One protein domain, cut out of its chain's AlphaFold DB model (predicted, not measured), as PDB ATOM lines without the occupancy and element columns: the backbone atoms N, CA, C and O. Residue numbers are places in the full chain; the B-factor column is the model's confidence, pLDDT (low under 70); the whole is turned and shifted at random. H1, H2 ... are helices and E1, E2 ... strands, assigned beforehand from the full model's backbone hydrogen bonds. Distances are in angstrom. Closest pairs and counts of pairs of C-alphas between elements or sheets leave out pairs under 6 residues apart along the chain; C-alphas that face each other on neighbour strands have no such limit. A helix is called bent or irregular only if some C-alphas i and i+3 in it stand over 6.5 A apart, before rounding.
ATOM      1  N   ALA A  10      25.721  35.554 -20.685       95.00
ATOM      2  CA  ALA A  10      27.160  35.805 -20.635       95.00
ATOM      3  C   ALA A  10      27.593  36.375 -19.273       95.00
ATOM      4  O   ALA A  10      28.672  36.065 -18.762       95.00
ATOM      5  N   GLU A  11      26.737  37.185 -18.645       95.00
ATOM      6  CA  GLU A  11      26.970  37.686 -17.294       95.00
ATOM      7  C   GLU A  11      26.878  36.575 -16.236       95.00
ATOM      8  O   GLU A  11      27.725  36.522 -15.338       95.00
ATOM      9  N   VAL A  12      25.911  35.659 -16.350       96.12
ATOM     10  CA  VAL A  12      25.808  34.492 -15.457       96.12
ATOM     11  C   VAL A  12      27.035  33.594 -15.583       96.12
ATOM     12  O   VAL A  12      27.627  33.219 -14.569       96.12
ATOM     13  N   GLU A  13      27.443  33.274 -16.809       95.81
ATOM     14  CA  GLU A  13      28.607  32.431 -17.082       95.81
ATOM     15  C   GLU A  13      29.890  33.045 -16.523       95.81
ATOM     16  O   GLU A  13      30.620  32.382 -15.779       95.81
ATOM     17  N   ARG A  14      30.124  34.335 -16.794       96.44
ATOM     18  CA  ARG A  14      31.260  35.083 -16.241       96.44
ATOM     19  C   ARG A  14      31.246  35.055 -14.714       96.44
ATOM     20  O   ARG A  14      32.256  34.731 -14.090       96.44
ATOM     21  N   ALA A  15      30.096  35.337 -14.101       96.50
ATOM     22  CA  ALA A  15      29.971  35.386 -12.651       96.50
ATOM     23  C   ALA A  15      30.278  34.041 -11.975       96.50
ATOM     24  O   ALA A  15      30.913  34.017 -10.916       96.50
ATOM     25  N   LEU A  16      29.844  32.932 -12.579       96.88
ATOM     26  CA  LEU A  16      30.130  31.581 -12.095       96.88
ATOM     27  C   LEU A  16      31.594  31.178 -12.323       96.88
ATOM     28  O   LEU A  16      32.188  30.560 -11.440       96.88
ATOM     29  N   ALA A  17      32.182  31.533 -13.467       95.50
ATOM     30  CA  ALA A  17      33.562  31.188 -13.811       95.50
ATOM     31  C   ALA A  17      34.593  31.901 -12.920       95.50
ATOM     32  O   ALA A  17      35.592  31.309 -12.516       95.50
ATOM     33  N   GLU A  18      34.341  33.162 -12.572       95.75
ATOM     34  CA  GLU A  18      35.229  33.951 -11.712       95.75
ATOM     35  C   GLU A  18      35.131  33.575 -10.223       95.75
ATOM     36  O   GLU A  18      35.995  33.939  -9.418       95.75
ATOM     37  N   ASP A  19      34.064  32.892  -9.802       97.12
ATOM     38  CA  ASP A  19      33.929  32.421  -8.429       97.12
ATOM     39  C   ASP A  19      34.637  31.076  -8.241       97.12
ATOM     40  O   ASP A  19      34.199  30.040  -8.737       97.12
ATOM     41  N   LYS A  20      35.727  31.070  -7.463       96.62
ATOM     42  CA  LYS A  20      36.566  29.875  -7.251       96.62
ATOM     43  C   LYS A  20      35.782  28.664  -6.734       96.62
ATOM     44  O   LYS A  20      36.143  27.526  -7.037       96.62
ATOM     45  N   VAL A  21      34.741  28.880  -5.925       95.69
ATOM     46  CA  VAL A  21      33.929  27.784  -5.381       95.69
ATOM     47  C   VAL A  21      33.010  27.229  -6.463       95.69
ATOM     48  O   VAL A  21      32.964  26.008  -6.623       95.69
ATOM     49  N   CYS A  22      32.341  28.103  -7.217       96.94
ATOM     50  CA  CYS A  22      31.479  27.707  -8.326       96.94
ATOM     51  C   CYS A  22      32.278  26.993  -9.422       96.94
ATOM     52  O   CYS A  22      31.928  25.868  -9.773       96.94
ATOM     53  N   ALA A  23      33.405  27.561  -9.862       96.19
ATOM     54  CA  ALA A  23      34.300  26.952 -10.845       96.19
ATOM     55  C   ALA A  23      34.764  25.550 -10.416       96.19
ATOM     56  O   ALA A  23      34.675  24.591 -11.183       96.19
ATOM     57  N   ARG A  24      35.177  25.387  -9.150       96.88
ATOM     58  CA  ARG A  24      35.573  24.081  -8.593       96.88
ATOM     59  C   ARG A  24      34.424  23.073  -8.569       96.88
ATOM     60  O   ARG A  24      34.662  21.885  -8.758       96.88
ATOM     61  N   ILE A  25      33.201  23.507  -8.271       96.50
ATOM     62  CA  ILE A  25      32.023  22.629  -8.270       96.50
ATOM     63  C   ILE A  25      31.662  22.226  -9.700       96.50
ATOM     64  O   ILE A  25      31.469  21.041  -9.957       96.50
ATOM     65  N   MET A  26      31.654  23.176 -10.635       96.12
ATOM     66  CA  MET A  26      31.348  22.918 -12.042       96.12
ATOM     67  C   MET A  26      32.369  21.981 -12.700       96.12
ATOM     68  O   MET A  26      31.987  21.130 -13.501       96.12
ATOM     69  N   ALA A  27      33.644  22.052 -12.303       96.69
ATOM     70  CA  ALA A  27      34.688  21.134 -12.764       96.69
ATOM     71  C   ALA A  27      34.429  19.659 -12.397       96.69
ATOM     72  O   ALA A  27      34.974  18.769 -13.041       96.69
ATOM     73  N   LYS A  28      33.575  19.378 -11.400       95.81
ATOM     74  CA  LYS A  28      33.172  18.004 -11.047       95.81
ATOM     75  C   LYS A  28      32.151  17.406 -12.015       95.81
ATOM     76  O   LYS A  28      31.867  16.220 -11.910       95.81
ATOM     77  N   VAL A  40      16.548  23.824  -4.631       98.19
ATOM     78  CA  VAL A  40      16.943  25.028  -5.365       98.19
ATOM     79  C   VAL A  40      17.045  26.213  -4.418       98.19
ATOM     80  O   VAL A  40      16.155  26.455  -3.599       98.19
ATOM     81  N   ARG A  41      18.157  26.948  -4.510       95.62
ATOM     82  CA  ARG A  41      18.472  28.073  -3.621       95.62
ATOM     83  C   ARG A  41      19.120  29.220  -4.365       95.62
ATOM     84  O   ARG A  41      20.042  28.992  -5.141       95.62
ATOM     85  N   LEU A  42      18.775  30.453  -4.009       95.31
ATOM     86  CA  LEU A  42      19.533  31.609  -4.477       95.31
ATOM     87  C   LEU A  42      20.986  31.533  -3.977       95.31
ATOM     88  O   LEU A  42      21.245  31.401  -2.775       95.31
ATOM     89  N   ASN A  43      21.947  31.662  -4.891       95.19
ATOM     90  CA  ASN A  43      23.362  31.737  -4.554       95.19
ATOM     91  C   ASN A  43      23.701  33.127  -3.994       95.19
ATOM     92  O   ASN A  43      24.072  34.051  -4.720       95.19
ATOM     93  N   LEU A  44      23.596  33.272  -2.673       92.75
ATOM     94  CA  LEU A  44      23.859  34.544  -1.998       92.75
ATOM     95  C   LEU A  44      25.306  35.030  -2.132       92.75
ATOM     96  O   LEU A  44      25.528  36.232  -2.015       92.75
ATOM     97  N   ASN A  45      26.283  34.145  -2.358       92.75
ATOM     98  CA  ASN A  45      27.667  34.582  -2.552       92.75
ATOM     99  C   ASN A  45      27.790  35.335  -3.884       92.75
ATOM    100  O   ASN A  45      28.244  36.474  -3.876       92.75
ATOM    101  N   ILE A  46      27.285  34.755  -4.981       95.44
ATOM    102  CA  ILE A  46      27.275  35.409  -6.300       95.44
ATOM    103  C   ILE A  46      26.415  36.675  -6.279       95.44
ATOM    104  O   ILE A  46      26.867  37.728  -6.730       95.44
ATOM    105  N   TRP A  47      25.215  36.622  -5.691       93.81
ATOM    106  CA  TRP A  47      24.353  37.802  -5.583       93.81
ATOM    107  C   TRP A  47      25.038  38.945  -4.822       93.81
ATOM    108  O   TRP A  47      25.045  40.083  -5.286       93.81
ATOM    109  N   LYS A  48      25.649  38.676  -3.661       91.38
ATOM    110  CA  LYS A  48      26.280  39.734  -2.859       91.38
ATOM    111  C   LYS A  48      27.505  40.332  -3.549       91.38
ATOM    112  O   LYS A  48      27.654  41.549  -3.486       91.38
ATOM    113  N   SER A  49      28.338  39.513  -4.193       93.44
ATOM    114  CA  SER A  49      29.594  39.973  -4.797       93.44
ATOM    115  C   SER A  49      29.428  40.574  -6.190       93.44
ATOM    116  O   SER A  49      30.150  41.501  -6.530       93.44
ATOM    117  N   ARG A  50      28.515  40.037  -7.007       93.19
ATOM    118  CA  ARG A  50      28.403  40.363  -8.441       93.19
ATOM    119  C   ARG A  50      27.043  40.913  -8.851       93.19
ATOM    120  O   ARG A  50      26.903  41.349  -9.978       93.19
ATOM    121  N   LYS A  51      26.045  40.895  -7.961       93.06
ATOM    122  CA  LYS A  51      24.659  41.305  -8.260       93.06
ATOM    123  C   LYS A  51      23.990  40.491  -9.373       93.06
ATOM    124  O   LYS A  51      23.010  40.932  -9.957       93.06
ATOM    125  N   VAL A  52      24.449  39.256  -9.575       94.62
ATOM    126  CA  VAL A  52      23.859  38.307 -10.527       94.62
ATOM    127  C   VAL A  52      23.072  37.247  -9.751       94.62
ATOM    128  O   VAL A  52      23.670  36.494  -8.976       94.62
ATOM    129  N   PRO A  53      21.736  37.172  -9.873       94.62
ATOM    130  CA  PRO A  53      20.965  36.208  -9.107       94.62
ATOM    131  C   PRO A  53      20.901  34.871  -9.858       94.62
ATOM    132  O   PRO A  53      20.133  34.686 -10.799       94.62
ATOM    133  N   VAL A  54      21.730  33.928  -9.412       95.88
ATOM    134  CA  VAL A  54      21.828  32.563  -9.947       95.88
ATOM    135  C   VAL A  54      21.384  31.544  -8.902       95.88
ATOM    136  O   VAL A  54      21.611  31.731  -7.703       95.88
ATOM    137  N   GLN A  55      20.774  30.449  -9.344       97.19
ATOM    138  CA  GLN A  55      20.335  29.373  -8.468       97.19
ATOM    139  C   GLN A  55      21.437  28.328  -8.287       97.19
ATOM    140  O   GLN A  55      22.178  28.001  -9.209       97.19
ATOM    141  N   THR A  56      21.529  27.791  -7.078       97.56
ATOM    142  CA  THR A  56      22.341  26.634  -6.706       97.56
ATOM    143  C   THR A  56      21.419  25.428  -6.603       97.56
ATOM    144  O   THR A  56      20.420  25.486  -5.883       97.56
ATOM    145  N   LEU A  57      21.756  24.349  -7.306       97.88
ATOM    146  CA  LEU A  57      21.030  23.084  -7.260       97.88
ATOM    147  C   LEU A  57      21.743  22.145  -6.289       97.88
ATOM    148  O   LEU A  57      22.930  21.844  -6.441       97.88
ATOM    149  N   HIS A  58      21.008  21.687  -5.287       96.88
ATOM    150  CA  HIS A  58      21.460  20.774  -4.249       96.88
ATOM    151  C   HIS A  58      20.886  19.384  -4.487       96.88
ATOM    152  O   HIS A  58      19.722  19.250  -4.865       96.88
ATOM    153  N   LYS A  59      21.682  18.345  -4.232       95.62
ATOM    154  CA  LYS A  59      21.231  16.956  -4.303       95.62
ATOM    155  C   LYS A  59      20.120  16.727  -3.281       95.62
ATOM    156  O   LYS A  59      20.351  16.894  -2.079       95.62
ATOM    157  N   GLY A  60      18.941  16.338  -3.755       92.88
ATOM    158  CA  GLY A  60      17.858  15.893  -2.895       92.88
ATOM    159  C   GLY A  60      18.163  14.539  -2.257       92.88
ATOM    160  O   GLY A  60      19.025  13.783  -2.708       92.88
ATOM    161  N   ASN A  61      17.435  14.217  -1.190       84.88
ATOM    162  CA  ASN A  61      17.408  12.865  -0.640       84.88
ATOM    163  C   ASN A  61      16.028  12.231  -0.864       84.88
ATOM    164  O   ASN A  61      14.993  12.855  -0.633       84.88
ATOM    165  N   GLY A  62      16.016  10.969  -1.298       77.81
ATOM    166  CA  GLY A  62      14.789  10.206  -1.559       77.81
ATOM    167  C   GLY A  62      14.015   9.797  -0.299       77.81
ATOM    168  O   GLY A  62      13.034   9.075  -0.398       77.81
ATOM    169  N   ALA A  63      14.424  10.253   0.891       83.88
ATOM    170  CA  ALA A  63      13.796   9.889   2.163       83.88
ATOM    171  C   ALA A  63      12.466  10.625   2.429       83.88
ATOM    172  O   ALA A  63      11.871  10.452   3.488       83.88
ATOM    173  N   GLY A  64      12.020  11.500   1.518       87.62
ATOM    174  CA  GLY A  64      10.719  12.177   1.605       87.62
ATOM    175  C   GLY A  64      10.606  13.272   2.674       87.62
ATOM    176  O   GLY A  64       9.560  13.905   2.784       87.62
ATOM    177  N   LYS A  65      11.674  13.552   3.432       89.00
ATOM    178  CA  LYS A  65      11.668  14.536   4.533       89.00
ATOM    179  C   LYS A  65      11.342  15.971   4.088       89.00
ATOM    180  O   LYS A  65      10.715  16.710   4.841       89.00
ATOM    181  N   HIS A  66      11.661  16.332   2.846       91.06
ATOM    182  CA  HIS A  66      11.292  17.625   2.248       91.06
ATOM    183  C   HIS A  66       9.775  17.867   2.201       91.06
ATOM    184  O   HIS A  66       9.344  19.012   2.161       91.06
ATOM    185  N   ARG A  67       8.949  16.812   2.271       93.81
ATOM    186  CA  ARG A  67       7.481  16.924   2.351       93.81
ATOM    187  C   ARG A  67       6.977  17.276   3.760       93.81
ATOM    188  O   ARG A  67       5.792  17.556   3.951       93.81
ATOM    189  N   GLN A  68       7.877  17.225   4.743       90.69
ATOM    190  CA  GLN A  68       7.633  17.380   6.179       90.69
ATOM    191  C   GLN A  68       8.434  18.561   6.757       90.69
ATOM    192  O   GLN A  68       8.959  18.477   7.864       90.69
ATOM    193  N   ASN A  69       8.569  19.658   6.003       87.88
ATOM    194  CA  ASN A  69       9.274  20.876   6.426       87.88
ATOM    195  C   ASN A  69      10.798  20.707   6.645       87.88
ATOM    196  O   ASN A  69      11.452  21.588   7.206       87.88
ATOM    197  N   ALA A  70      11.386  19.593   6.193       88.62
ATOM    198  CA  ALA A  70      12.819  19.312   6.288       88.62
ATOM    199  C   ALA A  70      13.465  19.316   4.896       88.62
ATOM    200  O   ALA A  70      13.683  18.269   4.281       88.62
ATOM    201  N   GLY A  71      13.738  20.525   4.402       88.75
ATOM    202  CA  GLY A  71      14.200  20.752   3.037       88.75
ATOM    203  C   GLY A  71      15.653  20.389   2.748       88.75
ATOM    204  O   GLY A  71      16.439  20.029   3.628       88.75
ATOM    205  N   PHE A  72      16.035  20.524   1.481       93.12
ATOM    206  CA  PHE A  72      17.378  20.193   0.989       93.12
ATOM    207  C   PHE A  72      18.369  21.355   1.071       93.12
ATOM    208  O   PHE A  72      19.429  21.331   0.440       93.12
ATOM    209  N   PHE A  73      18.085  22.361   1.897       85.69
ATOM    210  CA  PHE A  73      18.951  23.524   2.071       85.69
ATOM    211  C   PHE A  73      20.356  23.190   2.605       85.69
ATOM    212  O   PHE A  73      21.282  23.968   2.384       85.69
ATOM    213  N   ASN A  74      20.555  22.015   3.205       87.06
ATOM    214  CA  ASN A  74      21.869  21.501   3.617       87.06
ATOM    215  C   ASN A  74      22.467  20.453   2.654       87.06
ATOM    216  O   ASN A  74      23.479  19.833   2.972       87.06
ATOM    217  N   GLY A  75      21.845  20.226   1.494       88.75
ATOM    218  CA  GLY A  75      22.281  19.225   0.523       88.75
ATOM    219  C   GLY A  75      23.603  19.576  -0.164       88.75
ATOM    220  O   GLY A  75      24.014  20.738  -0.238       88.75
ATOM    221  N   THR A  76      24.272  18.565  -0.715       93.75
ATOM    222  CA  THR A  76      25.493  18.747  -1.509       93.75
ATOM    223  C   THR A  76      25.187  19.532  -2.780       93.75
ATOM    224  O   THR A  76      24.271  19.174  -3.514       93.75
ATOM    225  N   VAL A  77      25.959  20.582  -3.062       96.25
ATOM    226  CA  VAL A  77      25.824  21.338  -4.315       96.25
ATOM    227  C   VAL A  77      26.230  20.463  -5.500       96.25
ATOM    228  O   VAL A  77      27.305  19.862  -5.483       96.25
ATOM    229  N   MET A  78      25.383  20.437  -6.522       96.69
ATOM    230  CA  MET A  78      25.592  19.708  -7.772       96.69
ATOM    231  C   MET A  78      25.944  20.663  -8.909       96.69
ATOM    232  O   MET A  78      26.959  20.492  -9.582       96.69
ATOM    233  N   TRP A  79      25.125  21.703  -9.090       97.50
ATOM    234  CA  TRP A  79      25.219  22.589 -10.245       97.50
ATOM    235  C   TRP A  79      24.637  23.981  -9.975       97.50
ATOM    236  O   TRP A  79      24.126  24.255  -8.886       97.50
ATOM    237  N   TYR A  80      24.700  24.852 -10.983       97.31
ATOM    238  CA  TYR A  80      24.136  26.199 -10.968       97.31
ATOM    239  C   TYR A  80      23.323  26.459 -12.229       97.31
ATOM    240  O   TYR A  80      23.726  26.047 -13.316       97.31
ATOM    241  N   GLN A  81      22.199  27.157 -12.102       95.88
ATOM    242  CA  GLN A  81      21.374  27.535 -13.249       95.88
ATOM    243  C   GLN A  81      20.743  28.909 -13.038       95.88
ATOM    244  O   GLN A  81      20.428  29.306 -11.915       95.88
ATOM    245  N   LYS A  82      20.551  29.632 -14.142       95.69
ATOM    246  CA  LYS A  82      19.871  30.929 -14.169       95.69
ATOM    247  C   LYS A  82      18.381  30.785 -13.834       95.69
ATOM    248  O   LYS A  82      17.870  31.482 -12.959       95.69
ATOM    249  N   ILE A  83      17.714  29.856 -14.518       96.50
ATOM    250  CA  ILE A  83      16.305  29.495 -14.348       96.50
ATOM    251  C   ILE A  83      16.256  28.011 -14.001       96.50
ATOM    252  O   ILE A  83      16.984  27.229 -14.605       96.50
ATOM    253  N   VAL A  84      15.408  27.634 -13.046       98.06
ATOM    254  CA  VAL A  84      15.163  26.227 -12.701       98.06
ATOM    255  C   VAL A  84      13.668  25.974 -12.711       98.06
ATOM    256  O   VAL A  84      12.919  26.757 -12.132       98.06
ATOM    257  N   VAL A  85      13.233  24.883 -13.336       98.50
ATOM    258  CA  VAL A  85      11.839  24.436 -13.283       98.50
ATOM    259  C   VAL A  85      11.775  23.125 -12.518       98.50
ATOM    260  O   VAL A  85      12.527  22.195 -12.806       98.50
ATOM    261  N   VAL A  86      10.898  23.064 -11.519       98.56
ATOM    262  CA  VAL A  86      10.663  21.856 -10.722       98.56
ATOM    263  C   VAL A  86       9.178  21.535 -10.639       98.56
ATOM    264  O   VAL A  86       8.344  22.439 -10.639       98.56
ATOM    265  N   ARG A  87       8.860  20.245 -10.529       98.44
ATOM    266  CA  ARG A  87       7.523  19.734 -10.210       98.44
ATOM    267  C   ARG A  87       7.458  19.157  -8.809       98.44
ATOM    268  O   ARG A  87       8.493  18.831  -8.225       98.44
ATOM    269  N   ASP A  88       6.241  19.038  -8.292       97.94
ATOM    270  CA  ASP A  88       5.961  18.573  -6.932       97.94
ATOM    271  C   ASP A  88       6.772  19.357  -5.888       97.94
ATOM    272  O   ASP A  88       7.437  18.791  -5.018       97.94
ATOM    273  N   ALA A  89       6.751  20.680  -6.020       98.44
ATOM    274  CA  ALA A  89       7.674  21.576  -5.351       98.44
ATOM    275  C   ALA A  89       7.210  21.910  -3.930       98.44
ATOM    276  O   ALA A  89       6.157  22.513  -3.741       98.44
ATOM    277  N   PHE A  90       8.024  21.580  -2.931       98.50
ATOM    278  CA  PHE A  90       7.829  21.955  -1.532       98.50
ATOM    279  C   PHE A  90       8.682  23.168  -1.162       98.50
ATOM    280  O   PHE A  90       9.865  23.244  -1.495       98.50
ATOM    281  N   PHE A  91       8.087  24.102  -0.425       98.50
ATOM    282  CA  PHE A  91       8.735  25.340  -0.002       98.50
ATOM    283  C   PHE A  91       9.201  25.224   1.448       98.50
ATOM    284  O   PHE A  91       8.428  25.408   2.385       98.50
ATOM    285  N   ASN A  92      10.478  24.908   1.647       97.81
ATOM    286  CA  ASN A  92      11.000  24.564   2.964       97.81
ATOM    287  C   ASN A  92      11.824  25.695   3.572       97.81
ATOM    288  O   ASN A  92      12.714  26.244   2.921       97.81
ATOM    289  N   VAL A  93      11.576  25.987   4.856       97.31
ATOM    290  CA  VAL A  93      12.349  26.955   5.646       97.31
ATOM    291  C   VAL A  93      12.775  26.352   6.986       97.31
ATOM    292  O   VAL A  93      11.941  25.982   7.813       97.31
ATOM    293  N   GLY A  94      14.082  26.300   7.238       96.38
ATOM    294  CA  GLY A  94      14.669  25.943   8.525       96.38
ATOM    295  C   GLY A  94      14.454  27.049   9.561       96.38
ATOM    296  O   GLY A  94      15.208  28.021   9.605       96.38
ATOM    297  N   GLN A  95      13.444  26.881  10.417       96.81
ATOM    298  CA  GLN A  95      12.948  27.920  11.333       96.81
ATOM    299  C   GLN A  95      14.002  28.439  12.321       96.81
ATOM    300  O   GLN A  95      14.086  29.645  12.541       96.81
ATOM    301  N   ILE A  96      14.856  27.563  12.861       95.94
ATOM    302  CA  ILE A  96      15.944  27.962  13.774       95.94
ATOM    303  C   ILE A  96      16.928  28.899  13.068       95.94
ATOM    304  O   ILE A  96      17.265  29.961  13.586       95.94
ATOM    305  N   GLY A  97      17.385  28.526  11.870       95.69
ATOM    306  CA  GLY A  97      18.321  29.356  11.116       95.69
ATOM    307  C   GLY A  97      17.675  30.659  10.644       95.69
ATOM    308  O   GLY A  97      18.315  31.710  10.690       95.69
ATOM    309  N   ARG A  98      16.393  30.618  10.251       96.69
ATOM    310  CA  ARG A  98      15.623  31.827   9.943       96.69
ATOM    311  C   ARG A  98      15.585  32.772  11.137       96.69
ATOM    312  O   ARG A  98      15.819  33.957  10.948       96.69
ATOM    313  N   GLU A  99      15.313  32.274  12.342       97.69
ATOM    314  CA  GLU A  99      15.235  33.101  13.551       97.69
ATOM    315  C   GLU A  99      16.565  33.785  13.870       97.69
ATOM    316  O   GLU A  99      16.598  34.982  14.152       97.69
ATOM    317  N   LYS A 100      17.678  33.056  13.756       97.44
ATOM    318  CA  LYS A 100      19.009  33.638  13.949       97.44
ATOM    319  C   LYS A 100      19.318  34.743  12.941       97.44
ATOM    320  O   LYS A 100      19.948  35.729  13.305       97.44
ATOM    321  N   ILE A 101      18.873  34.596  11.692       96.56
ATOM    322  CA  ILE A 101      19.024  35.654  10.685       96.56
ATOM    323  C   ILE A 101      18.105  36.835  10.997       96.56
ATOM    324  O   ILE A 101      18.556  37.974  11.032       96.56
ATOM    325  N   ALA A 102      16.827  36.568  11.264       97.31
ATOM    326  CA  ALA A 102      15.825  37.601  11.501       97.31
ATOM    327  C   ALA A 102      16.153  38.474  12.725       97.31
ATOM    328  O   ALA A 102      15.933  39.682  12.675       97.31
ATOM    329  N   SER A 103      16.734  37.881  13.770       97.00
ATOM    330  CA  SER A 103      17.196  38.572  14.984       97.00
ATOM    331  C   SER A 103      18.569  39.242  14.849       97.00
ATOM    332  O   SER A 103      18.987  39.957  15.756       97.00
ATOM    333  N   GLY A 104      19.287  39.022  13.743       95.81
ATOM    334  CA  GLY A 104      20.620  39.588  13.504       95.81
ATOM    335  C   GLY A 104      21.784  38.825  14.149       95.81
ATOM    336  O   GLY A 104      22.924  39.270  14.034       95.81
ATOM    337  N   ILE A 105      21.535  37.673  14.782       96.38
ATOM    338  CA  ILE A 105      22.576  36.803  15.359       96.38
ATOM    339  C   ILE A 105      23.493  36.234  14.263       96.38
ATOM    340  O   ILE A 105      24.706  36.157  14.441       96.38
ATOM    341  N   GLU A 106      22.929  35.834  13.119       94.62
ATOM    342  CA  GLU A 106      23.684  35.346  11.960       94.62
ATOM    343  C   GLU A 106      23.383  36.193  10.714       94.62
ATOM    344  O   GLU A 106      22.244  36.552  10.444       94.62
ATOM    345  N   SER A 107      24.397  36.478   9.893       87.81
ATOM    346  CA  SER A 107      24.221  37.258   8.652       87.81
ATOM    347  C   SER A 107      23.880  36.408   7.422       87.81
ATOM    348  O   SER A 107      23.444  36.935   6.390       87.81
ATOM    349  N   LYS A 108      24.145  35.096   7.486       84.25
ATOM    350  CA  LYS A 108      23.803  34.111   6.452       84.25
ATOM    351  C   LYS A 108      23.813  32.691   7.015       84.25
ATOM    352  O   LYS A 108      24.732  32.323   7.736       84.25
ATOM    353  N   HIS A 109      22.853  31.880   6.581       86.44
ATOM    354  CA  HIS A 109      22.775  30.451   6.875       86.44
ATOM    355  C   HIS A 109      21.981  29.739   5.758       86.44
ATOM    356  O   HIS A 109      21.120  30.369   5.132       86.44
ATOM    357  N   PRO A 110      22.248  28.461   5.441       88.38
ATOM    358  CA  PRO A 110      21.370  27.662   4.585       88.38
ATOM    359  C   PRO A 110      20.014  27.414   5.258       88.38
ATOM    360  O   PRO A 110      19.876  26.509   6.069       88.38
ATOM    361  N   ILE A 111      19.010  28.235   4.935       94.06
ATOM    362  CA  ILE A 111      17.721  28.208   5.648       94.06
ATOM    363  C   ILE A 111      16.511  27.959   4.776       94.06
ATOM    364  O   ILE A 111      15.449  27.723   5.324       94.06
ATOM    365  N   ALA A 112      16.624  28.059   3.459       95.88
ATOM    366  CA  ALA A 112      15.465  27.967   2.591       95.88
ATOM    367  C   ALA A 112      15.832  27.277   1.290       95.88
ATOM    368  O   ALA A 112      16.931  27.505   0.772       95.88
ATOM    369  N   SER A 113      14.919  26.453   0.788       97.56
ATOM    370  CA  SER A 113      14.999  25.824  -0.526       97.56
ATOM    371  C   SER A 113      13.605  25.547  -1.080       97.56
ATOM    372  O   SER A 113      12.657  25.324  -0.325       97.56
ATOM    373  N   VAL A 114      13.499  25.571  -2.408       98.44
ATOM    374  CA  VAL A 114      12.363  24.992  -3.130       98.44
ATOM    375  C   VAL A 114      12.793  23.611  -3.598       98.44
ATOM    376  O   VAL A 114      13.765  23.490  -4.344       98.44
ATOM    377  N   ASP A 115      12.109  22.585  -3.114       98.38
ATOM    378  CA  ASP A 115      12.528  21.196  -3.251       98.38
ATOM    379  C   ASP A 115      11.544  20.434  -4.131       98.38
ATOM    380  O   ASP A 115      10.372  20.328  -3.783       98.38
ATOM    381  N   GLY A 116      12.007  19.885  -5.249       97.94
ATOM    382  CA  GLY A 116      11.132  19.221  -6.211       97.94
ATOM    383  C   GLY A 116      11.896  18.434  -7.265       97.94
ATOM    384  O   GLY A 116      13.125  18.328  -7.227       97.94
ATOM    385  N   VAL A 117      11.150  17.850  -8.193       98.00
ATOM    386  CA  VAL A 117      11.681  17.054  -9.302       98.00
ATOM    387  C   VAL A 117      12.077  17.986 -10.438       98.00
ATOM    388  O   VAL A 117      11.239  18.737 -10.930       98.00
ATOM    389  N   LEU A 118      13.341  17.948 -10.856       98.38
ATOM    390  CA  LEU A 118      13.863  18.790 -11.927       98.38
ATOM    391  C   LEU A 118      13.167  18.479 -13.256       98.38
ATOM    392  O   LEU A 118      13.044  17.319 -13.653       98.38
ATOM    393  N   VAL A 119      12.760  19.530 -13.962       97.62
ATOM    394  CA  VAL A 119      12.185  19.452 -15.304       97.62
ATOM    395  C   VAL A 119      13.161  20.071 -16.293       97.62
ATOM    396  O   VAL A 119      13.636  21.186 -16.082       97.62
ATOM    397  N   ASP A 120      13.428  19.358 -17.383       93.50
ATOM    398  CA  ASP A 120      14.096  19.942 -18.542       93.50
ATOM    399  C   ASP A 120      13.047  20.592 -19.448       93.50
ATOM    400  O   ASP A 120      12.092  19.948 -19.887       93.50
ATOM    401  N   THR A 121      13.180  21.899 -19.662       89.81
ATOM    402  CA  THR A 121      12.287  22.669 -20.527       89.81
ATOM    403  C   THR A 121      13.036  23.828 -21.164       89.81
ATOM    404  O   THR A 121      13.690  24.622 -20.486       89.81
ATOM    405  N   ALA A 122      12.904  23.948 -22.485       87.31
ATOM    406  CA  ALA A 122      13.476  25.049 -23.251       87.31
ATOM    407  C   ALA A 122      12.676  26.357 -23.099       87.31
ATOM    408  O   ALA A 122      13.195  27.437 -23.370       87.31
ATOM    409  N   THR A 123      11.415  26.271 -22.668       90.00
ATOM    410  CA  THR A 123      10.484  27.405 -22.591       90.00
ATOM    411  C   THR A 123       9.876  27.493 -21.189       90.00
ATOM    412  O   THR A 123       8.735  27.067 -20.979       90.00
ATOM    413  N   PRO A 124      10.625  27.999 -20.191       93.00
ATOM    414  CA  PRO A 124      10.093  28.191 -18.849       93.00
ATOM    415  C   PRO A 124       8.962  29.227 -18.868       93.00
ATOM    416  O   PRO A 124       9.104  30.308 -19.437       93.00
ATOM    417  N   SER A 125       7.844  28.911 -18.213       93.69
ATOM    418  CA  SER A 125       6.745  29.862 -18.025       93.69
ATOM    419  C   SER A 125       6.965  30.704 -16.766       93.69
ATOM    420  O   SER A 125       7.457  30.206 -15.751       93.69
ATOM    421  N   PHE A 126       6.573  31.973 -16.820       94.75
ATOM    422  CA  PHE A 126       6.544  32.898 -15.679       94.75
ATOM    423  C   PHE A 126       5.112  33.260 -15.275       94.75
ATOM    424  O   PHE A 126       4.891  34.174 -14.489       94.75
ATOM    425  N   GLU A 127       4.129  32.547 -15.821       93.56
ATOM    426  CA  GLU A 127       2.734  32.688 -15.428       93.56
ATOM    427  C   GLU A 127       2.469  32.000 -14.085       93.56
ATOM    428  O   GLU A 127       3.223  31.118 -13.652       93.56
ATOM    429  N   GLY A 128       1.349  32.375 -13.466       94.38
ATOM    430  CA  GLY A 128       0.869  31.808 -12.212       94.38
ATOM    431  C   GLY A 128       1.053  32.750 -11.028       94.38
ATOM    432  O   GLY A 128       1.110  33.971 -11.177       94.38
ATOM    433  N   ILE A 129       1.102  32.173  -9.830       97.00
ATOM    434  CA  ILE A 129       1.207  32.932  -8.585       97.00
ATOM    435  C   ILE A 129       2.677  33.196  -8.264       97.00
ATOM    436  O   ILE A 129       3.481  32.270  -8.143       97.00
ATOM    437  N   GLU A 130       3.015  34.469  -8.076       97.69
ATOM    438  CA  GLU A 130       4.336  34.882  -7.619       97.69
ATOM    439  C   GLU A 130       4.519  34.629  -6.119       97.69
ATOM    440  O   GLU A 130       3.730  35.077  -5.283       97.69
ATOM    441  N   VAL A 131       5.621  33.964  -5.789       98.19
ATOM    442  CA  VAL A 131       6.051  33.628  -4.435       98.19
ATOM    443  C   VAL A 131       7.443  34.194  -4.171       98.19
ATOM    444  O   VAL A 131       8.332  34.197  -5.030       98.19
ATOM    445  N   ARG A 132       7.640  34.669  -2.942       97.25
ATOM    446  CA  ARG A 132       8.881  35.263  -2.443       97.25
ATOM    447  C   ARG A 132       9.223  34.738  -1.053       97.25
ATOM    448  O   ARG A 132       8.365  34.251  -0.323       97.25
ATOM    449  N   PHE A 133      10.479  34.916  -0.668       97.12
ATOM    450  CA  PHE A 133      10.941  34.693   0.694       97.12
ATOM    451  C   PHE A 133      11.968  35.756   1.072       97.12
ATOM    452  O   PHE A 133      12.918  35.996   0.330       97.12
ATOM    453  N   GLU A 134      11.759  36.384   2.225       95.56
ATOM    454  CA  GLU A 134      12.696  37.321   2.844       95.56
ATOM    455  C   GLU A 134      12.752  36.995   4.343       95.56
ATOM    456  O   GLU A 134      11.747  37.213   5.033       95.56
ATOM    457  N   PRO A 135      13.863  36.441   4.865       95.75
ATOM    458  CA  PRO A 135      13.926  35.950   6.241       95.75
ATOM    459  C   PRO A 135      13.643  37.024   7.292       95.75
ATOM    460  O   PRO A 135      13.075  36.697   8.332       95.75
ATOM    461  N   HIS A 136      13.959  38.297   7.030       96.06
ATOM    462  CA  HIS A 136      13.658  39.380   7.972       96.06
ATOM    463  C   HIS A 136      12.166  39.733   8.037       96.06
ATOM    464  O   HIS A 136      11.681  40.156   9.081       96.06
ATOM    465  N   ALA A 137      11.419  39.529   6.949       96.88
ATOM    466  CA  ALA A 137      10.001  39.884   6.871       96.88
ATOM    467  C   ALA A 137       9.071  38.689   7.118       96.88
ATOM    468  O   ALA A 137       7.967  38.845   7.634       96.88
ATOM    469  N   THR A 138       9.499  37.489   6.730       97.56
ATOM    470  CA  THR A 138       8.652  36.292   6.647       97.56
ATOM    471  C   THR A 138       9.375  35.071   7.207       97.56
ATOM    472  O   THR A 138      10.595  34.955   7.094       97.56
ATOM    473  N   HIS A 139       8.637  34.161   7.846       97.75
ATOM    474  CA  HIS A 139       9.168  32.879   8.327       97.75
ATOM    475  C   HIS A 139       8.904  31.709   7.365       97.75
ATOM    476  O   HIS A 139       9.452  30.627   7.561       97.75
ATOM    477  N   LEU A 140       8.116  31.935   6.314       98.19
ATOM    478  CA  LEU A 140       7.762  30.977   5.268       98.19
ATOM    479  C   LEU A 140       7.843  31.659   3.903       98.19
ATOM    480  O   LEU A 140       7.856  32.889   3.827       98.19
ATOM    481  N   PHE A 141       7.872  30.869   2.833       98.56
ATOM    482  CA  PHE A 141       7.621  31.397   1.495       98.56
ATOM    483  C   PHE A 141       6.177  31.881   1.414       98.56
ATOM    484  O   PHE A 141       5.264  31.197   1.877       98.56
ATOM    485  N   VAL A 142       5.974  33.055   0.828       98.69
ATOM    486  CA  VAL A 142       4.656  33.677   0.742       98.69
ATOM    487  C   VAL A 142       4.374  34.222  -0.645       98.69
ATOM    488  O   VAL A 142       5.286  34.622  -1.371       98.69
ATOM    489  N   THR A 143       3.097  34.290  -0.984       98.31
ATOM    490  CA  THR A 143       2.586  35.044  -2.129       98.31
ATOM    491  C   THR A 143       2.724  36.559  -1.918       98.31
ATOM    492  O   THR A 143       3.146  37.032  -0.856       98.31
ATOM    493  N   LEU A 144       2.378  37.363  -2.928       96.12
ATOM    494  CA  LEU A 144       2.443  38.830  -2.826       96.12
ATOM    495  C   LEU A 144       1.475  39.416  -1.782       96.12
ATOM    496  O   LEU A 144       1.802  40.424  -1.162       96.12
ATOM    497  N   ASP A 145       0.345  38.756  -1.533       97.06
ATOM    498  CA  ASP A 145      -0.610  39.043  -0.452       97.06
ATOM    499  C   ASP A 145      -0.235  38.364   0.884       97.06
ATOM    500  O   ASP A 145      -1.022  38.344   1.824       97.06
ATOM    501  N   ASN A 146       0.998  37.860   0.996       98.44
ATOM    502  CA  ASN A 146       1.607  37.260   2.186       98.44
ATOM    503  C   ASN A 146       1.033  35.907   2.647       98.44
ATOM    504  O   ASN A 146       1.349  35.470   3.755       98.44
ATOM    505  N   ARG A 147       0.267  35.195   1.816       98.44
ATOM    506  CA  ARG A 147      -0.228  33.848   2.149       98.44
ATOM    507  C   ARG A 147       0.889  32.819   2.028       98.44
ATOM    508  O   ARG A 147       1.570  32.751   1.005       98.44
ATOM    509  N   ALA A 148       1.096  32.028   3.074       98.44
ATOM    510  CA  ALA A 148       2.184  31.067   3.155       98.44
ATOM    511  C   ALA A 148       1.932  29.870   2.239       98.44
ATOM    512  O   ALA A 148       0.960  29.134   2.412       98.44
ATOM    513  N   ILE A 149       2.823  29.652   1.276       98.25
ATOM    514  CA  ILE A 149       2.741  28.511   0.367       98.25
ATOM    515  C   ILE A 149       3.513  27.330   0.951       98.25
ATOM    516  O   ILE A 149       4.623  27.485   1.460       98.25
ATOM    517  N   ARG A 150       2.916  26.144   0.871       98.19
ATOM    518  CA  ARG A 150       3.539  24.884   1.279       98.19
ATOM    519  C   ARG A 150       4.068  24.122   0.076       98.19
ATOM    520  O   ARG A 150       5.173  23.582   0.116       98.19
ATOM    521  N   TRP A 151       3.247  24.040  -0.965       98.62
ATOM    522  CA  TRP A 151       3.504  23.201  -2.124       98.62
ATOM    523  C   TRP A 151       2.858  23.769  -3.389       98.62
ATOM    524  O   TRP A 151       1.811  24.414  -3.313       98.62
ATOM    525  N   ALA A 152       3.466  23.494  -4.538       98.69
ATOM    526  CA  ALA A 152       2.879  23.729  -5.850       98.69
ATOM    527  C   ALA A 152       3.238  22.598  -6.821       98.69
ATOM    528  O   ALA A 152       4.316  22.007  -6.733       98.69
ATOM    529  N   GLU A 153       2.343  22.335  -7.766       98.56
ATOM    530  CA  GLU A 153       2.511  21.290  -8.776       98.56
ATOM    531  C   GLU A 153       3.705  21.558  -9.695       98.56
ATOM    532  O   GLU A 153       4.499  20.656  -9.951       98.56
ATOM    533  N   GLU A 154       3.878  22.807 -10.135       98.50
ATOM    534  CA  GLU A 154       5.026  23.237 -10.929       98.50
ATOM    535  C   GLU A 154       5.493  24.635 -10.515       98.50
ATOM    536  O   GLU A 154       4.685  25.535 -10.266       98.50
ATOM    537  N   VAL A 155       6.810  24.830 -10.453       98.69
ATOM    538  CA  VAL A 155       7.430  26.101 -10.079       98.69
ATOM    539  C   VAL A 155       8.570  26.434 -11.028       98.69
ATOM    540  O   VAL A 155       9.529  25.673 -11.148       98.69
ATOM    541  N   THR A 156       8.508  27.618 -11.637       98.44
ATOM    542  CA  THR A 156       9.679  28.253 -12.256       98.44
ATOM    543  C   THR A 156      10.362  29.145 -11.233       98.44
ATOM    544  O   THR A 156       9.733  30.025 -10.650       98.44
ATOM    545  N   ILE A 157      11.657  28.959 -11.027       98.12
ATOM    546  CA  ILE A 157      12.469  29.721 -10.082       98.12
ATOM    547  C   ILE A 157      13.420  30.589 -10.888       98.12
ATOM    548  O   ILE A 157      14.237  30.083 -11.661       98.12
ATOM    549  N   TYR A 158      13.315  31.902 -10.702       95.94
ATOM    550  CA  TYR A 158      14.120  32.868 -11.431       95.94
ATOM    551  C   TYR A 158      14.386  34.114 -10.601       95.94
ATOM    552  O   TYR A 158      13.488  34.678  -9.971       95.94
ATOM    553  N   ALA A 159      15.644  34.549 -10.604       94.06
ATOM    554  CA  ALA A 159      16.131  35.617  -9.745       94.06
ATOM    555  C   ALA A 159      15.729  35.402  -8.265       94.06
ATOM    556  O   ALA A 159      16.186  34.454  -7.625       94.06
ATOM    557  N   HIS A 160      14.866  36.272  -7.733       93.69
ATOM    558  CA  HIS A 160      14.365  36.262  -6.352       93.69
ATOM    559  C   HIS A 160      12.896  35.816  -6.245       93.69
ATOM    560  O   HIS A 160      12.227  36.121  -5.250       93.69
ATOM    561  N   ARG A 161      12.355  35.199  -7.300       95.62
ATOM    562  CA  ARG A 161      10.934  34.874  -7.425       95.62
ATOM    563  C   ARG A 161      10.735  33.419  -7.820       95.62
ATOM    564  O   ARG A 161      11.546  32.827  -8.530       95.62
ATOM    565  N   CYS A 162       9.630  32.874  -7.336       98.00
ATOM    566  CA  CYS A 162       9.099  31.580  -7.729       98.00
ATOM    567  C   CYS A 162       7.728  31.820  -8.367       98.00
ATOM    568  O   CYS A 162       6.918  32.546  -7.799       98.00
ATOM    569  N   TYR A 163       7.473  31.229  -9.527       98.00
ATOM    570  CA  TYR A 163       6.222  31.360 -10.271       98.00
ATOM    571  C   TYR A 163       5.525  30.007 -10.242       98.00
ATOM    572  O   TYR A 163       5.999  29.055 -10.865       98.00
ATOM    573  N   CYS A 164       4.462  29.916  -9.445       98.31
ATOM    574  CA  CYS A 164       3.794  28.668  -9.089       98.31
ATOM    575  C   CYS A 164       2.557  28.451  -9.962       98.31
ATOM    576  O   CYS A 164       1.726  29.354 -10.095       98.31
ATOM    577  N   ARG A 165       2.418  27.249 -10.521       97.81
ATOM    578  CA  ARG A 165       1.336  26.848 -11.429       97.81
ATOM    579  C   ARG A 165       0.716  25.516 -11.012       97.81
ATOM    580  O   ARG A 165       1.275  24.793 -10.190       97.81
ATOM    581  N   GLY A 166      -0.426  25.208 -11.629       97.62
ATOM    582  CA  GLY A 166      -1.203  24.003 -11.354       97.62
ATOM    583  C   GLY A 166      -1.882  24.072  -9.990       97.62
ATOM    584  O   GLY A 166      -2.282  25.151  -9.539       97.62
ATOM    585  N   ALA A 167      -2.019  22.923  -9.330       98.31
ATOM    586  CA  ALA A 167      -2.515  22.885  -7.962       98.31
ATOM    587  C   ALA A 167      -1.528  23.563  -6.993       98.31
ATOM    588  O   ALA A 167      -0.312  23.381  -7.071       98.31
ATOM    589  N   ILE A 168      -2.063  24.343  -6.052       98.25
ATOM    590  CA  ILE A 168      -1.285  25.068  -5.043       98.25
ATOM    591  C   ILE A 168      -1.870  24.768  -3.669       98.25
ATOM    592  O   ILE A 168      -3.075  24.898  -3.453       98.25
ATOM    593  N   LEU A 169      -1.002  24.400  -2.730       98.31
ATOM    594  CA  LEU A 169      -1.361  24.182  -1.338       98.31
ATOM    595  C   LEU A 169      -0.700  25.242  -0.468       98.31
ATOM    596  O   LEU A 169       0.525  25.401  -0.459       98.31
ATOM    597  N   TYR A 170      -1.530  25.927   0.304       98.38
ATOM    598  CA  TYR A 170      -1.094  26.862   1.327       98.38
ATOM    599  C   TYR A 170      -0.851  26.124   2.642       98.38
ATOM    600  O   TYR A 170      -1.436  25.067   2.903       98.38
ATOM    601  N   HIS A 171       0.043  26.664   3.462       98.19
ATOM    602  CA  HIS A 171       0.117  26.260   4.854       98.19
ATOM    603  C   HIS A 171      -1.155  26.693   5.582       98.19
ATOM    604  O   HIS A 171      -1.738  27.710   5.255       98.19
TER     605      HIS A 171
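This is residues 10 to 28 and 40 to 171 of the 189 residues of an uncharacterized protein of Massilia sp. LC238 (UniProt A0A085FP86). A strongly twisted sheet of five antiparallel strands, four of them bent, is partly face to face with a smaller sheet of three strands, their strands crossed, so that the two make a sandwich. H1 and H2 meet at a corner beyond the smaller sheet, with H2 packing on its edge strand E3, while H5 lies away from both sheets between E4 and E5. The printed part has 151 residues, with five named helices and eight named strands in the order H1, H2, E1, H3, E2, H4, E3, E4, H5, E5, E6, E7, E8. The larger sheet runs E5, E4, E7, E8, E6 and the smaller E1, E2, E3, both antiparallel throughout; the class is mixed, helices and strands. The whole is compact, with a radius of gyration of the C-alphas of 14.8 A and spans of 41 by 39 by 31 A.

In the larger sheet, E5 is residues 112 to 119, 20.1 A long, and E4 is residues 83 to 93, 20.5 A long, with C-alpha 83 at (16.305, 29.495, -14.348). E7 is residues 149 to 158, 17.0 A, E8 is residues 161 to 170, 16.9 A, and E6 is residues 129 to 132, 10.1 A. C-alpha 170, where E8 ends, is at (-1.094, 26.862, 1.327). In the smaller sheet, E1 is residues 40 to 42, E2 is residues 55 to 59, 13.1 A, and E3 is residues 77 to 81, 11.7 A. H1 is residues 10 to 18, 12.2 A, with C-alpha 10 at (27.160, 35.805, -20.635). H2 is residues 20 to 26, H3 residues 44 to 50, H4 residues 65 to 68 and H5 residues 95 to 102, 10.1 A.

In the larger sheet the strands' lines turn by 138 degrees from edge to edge. E4 bends by 105 degrees at residue 87, E5 by 59 degrees at 116, E7 by 106 degrees at 153 and E8 by 115 degrees at 167. E5 and E4 have N 115 and O 90 within hydrogen-bond range at 2.8 A; E4 and E7 have N 86 and O 155 at 3.0 A. E7 and E8, a hairpin, have N 163 and O 156 at 2.8 A, and E8 and E6 have N 131 and O 162 at 2.8 A. Residues 131 to 132 of E6 also pair antiparallel with residues 142 to 143. The parts of the two sheets that face each other are 9.7 A centre to centre, their best planes 34 degrees apart and their strands at 59 degrees. Here the closest C-alphas of E1 and E5 are those of Val 40 and Val 114, 5.1 A apart. E1 and E2 have N 56 and O 41 at 2.7 A, and E2 and E3 have N 57 and O 79 at 2.8 A. H2 only grazes the smaller sheet with residues 22 to 26; its closest C-alphas to E3 are those of Met 26 and Trp 79, 6.4 A apart. H1 also only grazes it, with residues 12 to 16. H1 and H2 only just touch, with 3 pairs of C-alphas within 8 A, and only at the corner; the closest are those of Ala 17 and Ala 23, 5.2 A. H1 and H3 only just touch, with 3 such pairs, the closest C-alphas being those of Ala 15 and Arg 50, 6.7 A, about perpendicular at 74 degrees. H4 only grazes the larger sheet with residues 66 to 68. H5 touches no helix and is not on either sheet. In H1, H2, H3 and H5 every O i to N i+4 pair is within hydrogen-bond range; H4 is too short for such a pair.

The two C-alphas farthest apart are those of Ala 27 and Asp 145, 41.5 A. Residues 29 to 39 are not printed, and C-alphas 28 and 40 are 18.6 A apart across the cut. Of the links that are printed whole, E6 to E7 is long, residues 133 to 148. The mean pLDDT of the printed part is 95.3, and no printed residue is under 70.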